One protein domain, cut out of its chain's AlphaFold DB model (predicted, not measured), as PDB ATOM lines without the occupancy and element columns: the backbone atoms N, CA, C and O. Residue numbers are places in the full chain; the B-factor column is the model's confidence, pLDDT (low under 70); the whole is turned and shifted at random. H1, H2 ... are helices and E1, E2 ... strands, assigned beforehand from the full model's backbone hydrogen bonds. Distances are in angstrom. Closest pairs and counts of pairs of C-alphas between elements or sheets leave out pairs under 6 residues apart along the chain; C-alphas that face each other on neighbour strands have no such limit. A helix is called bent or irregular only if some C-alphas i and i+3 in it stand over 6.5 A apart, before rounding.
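What this domain is: This is residues 74 to 145 of the 147 residues of the protein "Peptidase_S26 domain-containing protein" of marine sediment metagenome (UniProt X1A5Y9). Two small strand hairpins, E1 with E2 and E3 with E4, stand well separated at two ends of the domain, with the helix H1 set between them and off to one side. The contacts are few: H1 is near E2, E3 and E4, while the two hairpins are joined by a short link and have no close contact with each other. The printed part has 72 residues, with four named strands and then one named helix along the chain, in the order E1, E2, E3, E4, H1; each two-stranded sheet is antiparallel. The class is mixed, helices and strands, with 31 residues, under half, in named elements. The whole is compact by its radius of gyration of the C-alphas, 12.9 A, and the C-alphas span 34 by 26 by 20 A.

How they stand to each other: E1, residues 83 to 86, and E2, residues 96 to 99, form a hairpin, antiparallel at 148 degrees between their directions. N 84 and O 98 are 2.8 A apart and N 86 and O 96 are 3.0 A apart, both within hydrogen-bond range. E3, residues 108 to 111, and E4, residues 114 to 117, form the second hairpin, antiparallel at 157 degrees. Here N 109 and O 116 are 2.9 A apart and N 116 and O 109 are 2.8 A apart, both within hydrogen-bond range. Residues 116 to 117 of E4 also pair, antiparallel, with residues 120 to 121. E1 is apart from E3 and from E4, and E2 is apart from both as well. The closest C-alphas of E3 and H1, residues 129 to 143, are those of Ile 110 and Leu 136, 8.0 A apart. E4 and H1 are near each other, with 6 pairs of C-alphas within 10 A. E2 and H1 are near each other too, with 5 such pairs, while E1 and H1 are apart. H1 is irregular, with C-alphas 130 and 133 8.0 A apart; 5 of its 11 O i to N i+4 pairs and 5 of its 12 O i to N i+3 pairs are within hydrogen-bond range.

Where its parts are: E1 begins at C-alpha 83, (21.178, -24.291, 6.166), and measures 9.9 A. E2 measures 10.1 A, E3 10.0 A and E4 10.1 A. H1 measures 21.8 A, from C-alpha 129 at (11.789, -33.479, -9.591) to C-alpha 143 at (10.821, -32.921, 12.183).

The domain as a whole: The C-alphas farthest apart are those of Phe 75 and Lys 112, 37.7 A. The printed part has no cut. The link from E3 to E4 is tight, those from E1 to E2 and from E2 to E3 are short, and that from E4 to H1 is long, with 11 residues. The mean pLDDT of the printed part is 70.4; it is under 70 at residues 74 to 75, 89, 91 to 92 and 124 to 145, and the mean of H1 is 52.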
ATOM      1  N   ARG A  74      23.126 -19.814  19.385       66.38
ATOM      2  CA  ARG A  74      23.160 -19.682  20.857       66.38
ATOM      3  C   ARG A  74      22.223 -18.572  21.346       66.38
ATOM      4  O   ARG A  74      21.809 -18.619  22.502       66.38
ATOM      5  N   PHE A  75      21.938 -17.590  20.491       65.94
ATOM      6  CA  PHE A  75      21.206 -16.369  20.836       65.94
ATOM      7  C   PHE A  75      19.946 -16.161  19.991       65.94
ATOM      8  O   PHE A  75      19.029 -15.484  20.447       65.94
ATOM      9  N   GLU A  76      19.875 -16.768  18.806       70.88
ATOM     10  CA  GLU A  76      18.776 -16.618  17.857       70.88
ATOM     11  C   GLU A  76      18.177 -17.979  17.495       70.88
ATOM     12  O   GLU A  76      18.861 -19.010  17.454       70.88
ATOM     13  N   THR A  77      16.866 -17.983  17.260       74.81
ATOM     14  CA  THR A  77      16.153 -19.163  16.780       74.81
ATOM     15  C   THR A  77      16.373 -19.337  15.280       74.81
ATOM     16  O   THR A  77      16.323 -18.344  14.560       74.81
ATOM     17  N   PRO A  78      16.552 -20.578  14.803       76.12
ATOM     18  CA  PRO A  78      16.691 -20.855  13.381       76.12
ATOM     19  C   PRO A  78      15.511 -20.333  12.562       76.12
ATOM     20  O   PRO A  78      14.354 -20.526  12.944       76.12
ATOM     21  N   GLU A  79      15.811 -19.740  11.410       78.56
ATOM     22  CA  GLU A  79      14.797 -19.259  10.474       78.56
ATOM     23  C   GLU A  79      14.502 -20.280   9.368       78.56
ATOM     24  O   GLU A  79      15.296 -21.171   9.042       78.56
ATOM     25  N   ARG A  80      13.320 -20.156   8.755       79.56
ATOM     26  CA  ARG A  80      12.946 -21.007   7.621       79.56
ATOM     27  C   ARG A  80      13.875 -20.746   6.438       79.56
ATOM     28  O   ARG A  80      14.161 -19.606   6.093       79.56
ATOM     29  N   GLY A  81      14.288 -21.816   5.769       75.38
ATOM     30  CA  GLY A  81      15.173 -21.746   4.613       75.38
ATOM     31  C   GLY A  81      16.660 -21.677   4.961       75.38
ATOM     32  O   GLY A  81      17.474 -21.786   4.046       75.38
ATOM     33  N   GLU A  82      17.051 -21.574   6.232       75.88
ATOM     34  CA  GLU A  82      18.462 -21.608   6.624       75.88
ATOM     35  C   GLU A  82      19.087 -23.002   6.471       75.88
ATOM     36  O   GLU A  82      18.411 -24.025   6.587       75.88
ATOM     37  N   ILE A  83      20.399 -23.048   6.221       79.19
ATOM     38  CA  ILE A  83      21.178 -24.291   6.166       79.19
ATOM     39  C   ILE A  83      21.889 -24.483   7.502       79.19
ATOM     40  O   ILE A  83      22.776 -23.711   7.858       79.19
ATOM     41  N   ILE A  84      21.548 -25.560   8.201       77.69
ATOM     42  CA  ILE A  84      22.110 -25.901   9.503       77.69
ATOM     43  C   ILE A  84      23.007 -27.122   9.442       77.69
ATOM     44  O   ILE A  84      22.824 -28.037   8.633       77.69
ATOM     45  N   ILE A  85      23.958 -27.144  10.372       78.88
ATOM     46  CA  ILE A  85      24.783 -28.305  10.665       78.88
ATOM     47  C   ILE A  85      24.357 -28.859  12.016       78.88
ATOM     48  O   ILE A  85      24.533 -28.194  13.035       78.88
ATOM     49  N   PHE A  86      23.851 -30.088  12.038       75.56
ATOM     50  CA  PHE A  86      23.468 -30.759  13.278       75.56
ATOM     51  C   PHE A  86      24.120 -32.135  13.397       75.56
ATOM     52  O   PHE A  86      24.582 -32.723  12.417       75.56
ATOM     53  N   LYS A  87      24.180 -32.646  14.627       74.44
ATOM     54  CA  LYS A  87      24.622 -34.012  14.913       74.44
ATOM     55  C   LYS A  87      23.384 -34.864  15.174       74.44
ATOM     56  O   LYS A  87      22.678 -34.570  16.137       74.44
ATOM     57  N   PRO A  88      23.095 -35.890  14.361       71.81
ATOM     58  CA  PRO A  88      22.006 -36.801  14.667       71.81
ATOM     59  C   PRO A  88      22.361 -37.628  15.915       71.81
ATOM     60  O   PRO A  88      23.524 -37.994  16.103       71.81
ATOM     61  N   PRO A  89      21.382 -37.990  16.753       69.94
ATOM     62  CA  PRO A  89      21.611 -38.774  17.964       69.94
ATOM     63  C   PRO A  89      22.077 -40.197  17.650       69.94
ATOM     64  O   PRO A  89      22.827 -40.774  18.427       69.94
ATOM     65  N   LEU A  90      21.665 -40.753  16.504       72.38
ATOM     66  CA  LEU A  90      22.039 -42.101  16.076       72.38
ATOM     67  C   LEU A  90      23.490 -42.162  15.571       72.38
ATOM     68  O   LEU A  90      24.113 -43.218  15.624       72.38
ATOM     69  N   GLU A  91      24.058 -41.035  15.124       68.69
ATOM     70  CA  GLU A  91      25.419 -40.962  14.580       68.69
ATOM     71  C   GLU A  91      26.169 -39.712  15.072       68.69
ATOM     72  O   GLU A  91      26.505 -38.807  14.310       68.69
ATOM     73  N   ILE A  92      26.529 -39.695  16.359       68.00
ATOM     74  CA  ILE A  92      27.221 -38.566  17.023       68.00
ATOM     75  C   ILE A  92      28.567 -38.210  16.352       68.00
ATOM     76  O   ILE A  92      29.063 -37.085  16.464       68.00
ATOM     77  N   LYS A  93      29.178 -39.167  15.640       70.19
ATOM     78  CA  LYS A  93      30.472 -38.996  14.962       70.19
ATOM     79  C   LYS A  93      30.380 -38.227  13.639       70.19
ATOM     80  O   LYS A  93      31.429 -37.910  13.075       70.19
ATOM     81  N   ARG A  94      29.181 -37.947  13.120       70.38
ATOM     82  CA  ARG A  94      29.000 -37.283  11.822       70.38
ATOM     83  C   ARG A  94      28.144 -36.029  11.963       70.38
ATOM     84  O   ARG A  94      27.168 -36.002  12.698       70.38
ATOM     85  N   ASN A  95      28.531 -34.987  11.235       73.50
ATOM     86  CA  ASN A  95      27.741 -33.772  11.092       73.50
ATOM     87  C   ASN A  95      26.883 -33.892   9.827       73.50
ATOM     88  O   ASN A  95      27.383 -34.325   8.788       73.50
ATOM     89  N   TYR A  96      25.619 -33.496   9.916       75.06
ATOM     90  CA  TYR A  96      24.671 -33.485   8.809       75.06
ATOM     91  C   TYR A  96      24.380 -32.039   8.435       75.06
ATOM     92  O   TYR A  96      24.146 -31.218   9.316       75.06
ATOM     93  N   ILE A  97      24.398 -31.744   7.136       77.25
ATOM     94  CA  ILE A  97      24.029 -30.436   6.591       77.25
ATOM     95  C   ILE A  97      22.650 -30.565   5.969       77.25
ATOM     96  O   ILE A  97      22.456 -31.409   5.089       77.25
ATOM     97  N   LYS A  98      21.699 -29.762   6.444       77.81
ATOM     98  CA  LYS A  98      20.313 -29.760   5.965       77.81
ATOM     99  C   LYS A  98      19.741 -28.353   5.955       77.81
ATOM    100  O   LYS A  98      20.233 -27.487   6.669       77.81
ATOM    101  N   ARG A  99      18.692 -28.145   5.159       79.00
ATOM    102  CA  ARG A  99      17.911 -26.908   5.151       79.00
ATOM    103  C   ARG A  99      16.701 -27.036   6.077       79.00
ATOM    104  O   ARG A  99      16.058 -28.085   6.097       79.00
ATOM    105  N   ILE A 100      16.394 -25.982   6.822       80.75
ATOM    106  CA  ILE A 100      15.201 -25.897   7.666       80.75
ATOM    107  C   ILE A 100      13.990 -25.611   6.786       80.75
ATOM    108  O   ILE A 100      13.959 -24.615   6.067       80.75
ATOM    109  N   ILE A 101      12.986 -26.481   6.867       78.19
ATOM    110  CA  ILE A 101      11.735 -26.353   6.105       78.19
ATOM    111  C   ILE A 101      10.590 -25.842   6.987       78.19
ATOM    112  O   ILE A 101       9.717 -25.127   6.505       78.19
ATOM    113  N   GLY A 102      10.624 -26.137   8.286       79.75
ATOM    114  CA  GLY A 102       9.667 -25.622   9.257       79.75
ATOM    115  C   GLY A 102      10.308 -25.424  10.621       79.75
ATOM    116  O   GLY A 102      11.346 -26.013  10.927       79.75
ATOM    117  N   ILE A 103       9.674 -24.570  11.412       83.19
ATOM    118  CA  ILE A 103      10.050 -24.221  12.783       83.19
ATOM    119  C   ILE A 103       8.934 -24.662  13.747       83.19
ATOM    120  O   ILE A 103       7.845 -25.021  13.287       83.19
ATOM    121  N   PRO A 104       9.158 -24.671  15.075       80.81
ATOM    122  CA  PRO A 104       8.114 -25.040  16.027       80.81
ATOM    123  C   PRO A 104       6.817 -24.250  15.795       80.81
ATOM    124  O   PRO A 104       6.837 -23.025  15.689       80.81
ATOM    125  N   GLY A 105       5.694 -24.964  15.702       82.75
ATOM    126  CA  GLY A 105       4.385 -24.401  15.353       82.75
ATOM    127  C   GLY A 105       3.989 -24.570  13.883       82.75
ATOM    128  O   GLY A 105       2.822 -24.362  13.556       82.75
ATOM    129  N   ASP A 106       4.907 -24.999  13.013       84.00
ATOM    130  CA  ASP A 106       4.587 -25.294  11.618       84.00
ATOM    131  C   ASP A 106       3.973 -26.676  11.419       84.00
ATOM    132  O   ASP A 106       4.432 -27.682  11.963       84.00
ATOM    133  N   LYS A 107       2.967 -26.729  10.546       83.25
ATOM    134  CA  LYS A 107       2.389 -27.965  10.026       83.25
ATOM    135  C   LYS A 107       3.041 -28.293   8.687       83.25
ATOM    136  O   LYS A 107       2.864 -27.556   7.718       83.25
ATOM    137  N   ILE A 108       3.763 -29.409   8.622       83.69
ATOM    138  CA  ILE A 108       4.310 -29.948   7.373       83.69
ATOM    139  C   ILE A 108       3.497 -31.179   6.982       83.69
ATOM    140  O   ILE A 108       3.389 -32.129   7.755       83.69
ATOM    141  N   GLU A 109       2.947 -31.170   5.774       82.31
ATOM    142  CA  GLU A 109       2.232 -32.300   5.189       82.31
ATOM    143  C   GLU A 109       2.906 -32.709   3.880       82.31
ATOM    144  O   GLU A 109       3.359 -31.866   3.107       82.31
ATOM    145  N   ILE A 110       2.995 -34.015   3.634       80.38
ATOM    146  CA  ILE A 110       3.543 -34.537   2.388       80.38
ATOM    147  C   ILE A 110       2.509 -35.437   1.732       80.38
ATOM    148  O   ILE A 110       2.249 -36.547   2.199       80.38
ATOM    149  N   THR A 111       1.969 -34.977   0.608       80.75
ATOM    150  CA  THR A 111       0.882 -35.662  -0.088       80.75
ATOM    151  C   THR A 111       1.229 -35.789  -1.565       80.75
ATOM    152  O   THR A 111       1.556 -34.813  -2.232       80.75
ATOM    153  N   LYS A 112       1.195 -37.025  -2.088       78.12
ATOM    154  CA  LYS A 112       1.499 -37.358  -3.500       78.12
ATOM    155  C   LYS A 112       2.871 -36.856  -3.988       78.12
ATOM    156  O   LYS A 112       3.054 -36.576  -5.167       78.12
ATOM    157  N   GLY A 113       3.845 -36.799  -3.080       72.56
ATOM    158  CA  GLY A 113       5.200 -36.330  -3.367       72.56
ATOM    159  C   GLY A 113       5.367 -34.812  -3.307       72.56
ATOM    160  O   GLY A 113       6.486 -34.340  -3.427       72.56
ATOM    161  N   GLU A 114       4.304 -34.051  -3.065       76.31
ATOM    162  CA  GLU A 114       4.379 -32.606  -2.869       76.31
ATOM    163  C   GLU A 114       4.457 -32.273  -1.376       76.31
ATOM    164  O   GLU A 114       3.839 -32.950  -0.550       76.31
ATOM    165  N   ILE A 115       5.216 -31.231  -1.039       80.50
ATOM    166  CA  ILE A 115       5.378 -30.744   0.334       80.50
ATOM    167  C   ILE A 115       4.461 -29.536   0.533       80.50
ATOM    168  O   ILE A 115       4.458 -28.603  -0.271       80.50
ATOM    169  N   TYR A 116       3.702 -29.547   1.622       82.94
ATOM    170  CA  TYR A 116       2.816 -28.475   2.051       82.94
ATOM    171  C   TYR A 116       3.285 -27.962   3.412       82.94
ATOM    172  O   TYR A 116       3.478 -28.742   4.342       82.94
ATOM    173  N   LEU A 117       3.461 -26.649   3.528       85.38
ATOM    174  CA  LEU A 117       3.792 -25.955   4.767       85.38
ATOM    175  C   LEU A 117       2.615 -25.053   5.141       85.38
ATOM    176  O   LEU A 117       2.283 -24.130   4.395       85.38
ATOM    177  N   ASN A 118       1.988 -25.308   6.289       88.06
ATOM    178  CA  ASN A 118       0.795 -24.594   6.759       88.06
ATOM    179  C   ASN A 118      -0.289 -24.520   5.667       88.06
ATOM    180  O   ASN A 118      -0.764 -23.442   5.308       88.06
ATOM    181  N   ASP A 119      -0.593 -25.684   5.084       87.50
ATOM    182  CA  ASP A 119      -1.582 -25.903   4.017       87.50
ATOM    183  C   ASP A 119      -1.279 -25.194   2.677       87.50
ATOM    184  O   ASP A 119      -2.058 -25.284   1.727       87.50
ATOM    185  N   LYS A 120      -0.120 -24.535   2.549       86.25
ATOM    186  CA  LYS A 120       0.367 -23.959   1.288       86.25
ATOM    187  C   LYS A 120       1.418 -24.863   0.665       86.25
ATOM    188  O   LYS A 120       2.358 -25.278   1.338       86.25
ATOM    189  N   LYS A 121       1.290 -25.135  -0.633       83.31
ATOM    190  CA  LYS A 121       2.304 -25.877  -1.389       83.31
ATOM    191  C   LYS A 121       3.639 -25.130  -1.328       83.31
ATOM    192  O   LYS A 121       3.701 -23.943  -1.652       83.31
ATOM    193  N   LEU A 122       4.688 -25.825  -0.900       80.12
ATOM    194  CA  LEU A 122       6.041 -25.292  -0.850       80.12
ATOM    195  C   LEU A 122       6.707 -25.509  -2.213       80.12
ATOM    196  O   LEU A 122       6.940 -26.644  -2.625       80.12
ATOM    197  N   GLU A 123       7.007 -24.419  -2.917       74.50
ATOM    198  CA  GLU A 123       7.778 -24.478  -4.158       74.50
ATOM    199  C   GLU A 123       9.275 -24.350  -3.859       74.50
ATOM    200  O   GLU A 123       9.779 -23.276  -3.535       74.50
ATOM    201  N   GLU A 124       9.999 -25.463  -3.973       66.31
ATOM    202  CA  GLU A 124      11.448 -25.503  -3.789       66.31
ATOM    203  C   GLU A 124      12.153 -25.504  -5.151       66.31
ATOM    204  O   GLU A 124      12.342 -26.549  -5.776       66.31
ATOM    205  N   SER A 125      12.592 -24.332  -5.613       65.31
ATOM    206  CA  SER A 125      13.296 -24.169  -6.900       65.31
ATOM    207  C   SER A 125      14.609 -24.964  -7.004       65.31
ATOM    208  O   SER A 125      15.109 -25.206  -8.103       65.31
ATOM    209  N   TYR A 126      15.166 -25.393  -5.868       64.31
ATOM    210  CA  TYR A 126      16.391 -26.189  -5.776       64.31
ATOM    211  C   TYR A 126      16.160 -27.706  -5.843       64.31
ATOM    212  O   TYR A 126      17.127 -28.449  -6.036       64.31
ATOM    213  N   VAL A 127      14.922 -28.196  -5.710       65.00
ATOM    214  CA  VAL A 127      14.619 -29.631  -5.801       65.00
ATOM    215  C   VAL A 127      14.310 -29.988  -7.251       65.00
ATOM    216  O   VAL A 127      13.232 -29.717  -7.772       65.00
ATOM    217  N   LYS A 128      15.260 -30.647  -7.925       60.84
ATOM    218  CA  LYS A 128      14.964 -31.299  -9.207       60.84
ATOM    219  C   LYS A 128      14.040 -32.494  -8.949       60.84
ATOM    220  O   LYS A 128      14.349 -33.347  -8.116       60.84
ATOM    221  N   ILE A 129      12.936 -32.546  -9.699       54.00
ATOM    222  CA  ILE A 129      11.789 -33.479  -9.591       54.00
ATOM    223  C   ILE A 129      12.198 -34.957  -9.405       54.00
ATOM    224  O   ILE A 129      11.495 -35.725  -8.753       54.00
ATOM    225  N   ASP A 130      13.373 -35.355  -9.894       54.00
ATOM    226  CA  ASP A 130      13.856 -36.739  -9.885       54.00
ATOM    227  C   ASP A 130      14.347 -37.251  -8.506       54.00
ATOM    228  O   ASP A 130      14.473 -38.452  -8.273       54.00
ATOM    229  N   ARG A 131      14.605 -36.359  -7.536       55.22
ATOM    230  CA  ARG A 131      15.172 -36.714  -6.208       55.22
ATOM    231  C   ARG A 131      14.157 -36.677  -5.060       55.22
ATOM    232  O   ARG A 131      14.536 -36.817  -3.896       55.22
ATOM    233  N   MET A 132      12.864 -36.555  -5.367       54.00
ATOM    234  CA  MET A 132      11.799 -36.343  -4.376       54.00
ATOM    235  C   MET A 132      11.734 -37.457  -3.315       54.00
ATOM    236  O   MET A 132      11.592 -37.175  -2.130       54.00
ATOM    237  N   ARG A 133      11.985 -38.718  -3.699       49.50
ATOM    238  CA  ARG A 133      12.041 -39.867  -2.767       49.50
ATOM    239  C   ARG A 133      13.133 -39.753  -1.696       49.50
ATOM    240  O   ARG A 133      12.939 -40.238  -0.584       49.50
ATOM    241  N   ILE A 134      14.256 -39.109  -2.013       51.66
ATOM    242  CA  ILE A 134      15.370 -38.900  -1.076       51.66
ATOM    243  C   ILE A 134      15.050 -37.744  -0.117       51.66
ATOM    244  O   ILE A 134      15.426 -37.811   1.051       51.66
ATOM    245  N   CYS A 135      14.295 -36.737  -0.570       52.09
ATOM    246  CA  CYS A 135      13.840 -35.625   0.269       52.09
ATOM    247  C   CYS A 135      12.854 -36.101   1.357       52.09
ATOM    248  O   CYS A 135      13.002 -35.751   2.526       52.09
ATOM    249  N   LEU A 136      11.922 -36.995   0.998       51.72
ATOM    250  CA  LEU A 136      10.893 -37.544   1.898       51.72
ATOM    251  C   LEU A 136      11.467 -38.239   3.143       51.72
ATOM    252  O   LEU A 136      11.003 -38.003   4.256       51.72
ATOM    253  N   LEU A 137      12.502 -39.065   2.970       48.47
ATOM    254  CA  LEU A 137      13.174 -39.756   4.080       48.47
ATOM    255  C   LEU A 137      13.998 -38.801   4.956       48.47
ATOM    256  O   LEU A 137      14.252 -39.087   6.123       48.47
ATOM    257  N   GLN A 138      14.429 -37.670   4.399       52.34
ATOM    258  CA  GLN A 138      15.302 -36.718   5.080       52.34
ATOM    259  C   GLN A 138      14.527 -35.623   5.824       52.34
ATOM    260  O   GLN A 138      14.993 -35.198   6.880       52.34
ATOM    261  N   LEU A 139      13.342 -35.219   5.339       53.38
ATOM    262  CA  LEU A 139      12.426 -34.327   6.065       53.38
ATOM    263  C   LEU A 139      11.925 -34.962   7.362       53.38
ATOM    264  O   LEU A 139      11.898 -34.304   8.401       53.38
ATOM    265  N   TYR A 140      11.565 -36.247   7.306       51.62
ATOM    266  CA  TYR A 140      11.040 -36.978   8.461       51.62
ATOM    267  C   TYR A 140      12.037 -36.996   9.628       51.62
ATOM    268  O   TYR A 140      11.652 -36.920  10.790       51.62
ATOM    269  N   LEU A 141      13.336 -37.030   9.307       46.53
ATOM    270  CA  LEU A 141      14.407 -37.032  10.294       46.53
ATOM    271  C   LEU A 141      14.526 -35.680  11.019       46.53
ATOM    272  O   LEU A 141      14.800 -35.668  12.208       46.53
ATOM    273  N   ILE A 142      14.300 -34.551  10.338       51.22
ATOM    274  CA  ILE A 142      14.461 -33.202  10.919       51.22
ATOM    275  C   ILE A 142      13.268 -32.832  11.809       51.22
ATOM    276  O   ILE A 142      13.470 -32.277  12.886       51.22
ATOM    277  N   ILE A 143      12.041 -33.179  11.396       50.78
ATOM    278  CA  ILE A 143      10.821 -32.921  12.183       50.78
ATOM    279  C   ILE A 143      10.889 -33.646  13.537       50.78
ATOM    280  O   ILE A 143      10.503 -33.081  14.555       50.78
ATOM    281  N   LEU A 144      11.466 -34.854  13.572       43.88
ATOM    282  CA  LEU A 144      11.671 -35.612  14.810       43.88
ATOM    283  C   LEU A 144      12.734 -35.005  15.748       43.88
ATOM    284  O   LEU A 144      12.816 -35.416  16.900       43.88
ATOM    285  N   PHE A 145      13.575 -34.079  15.262       47.09
ATOM    286  CA  PHE A 145      14.661 -33.463  16.039       47.09
ATOM    287  C   PHE A 145      14.338 -32.085  16.617       47.09
ATOM    288  O   PHE A 145      15.110 -31.595  17.441       47.09
TER     289      PHE A 145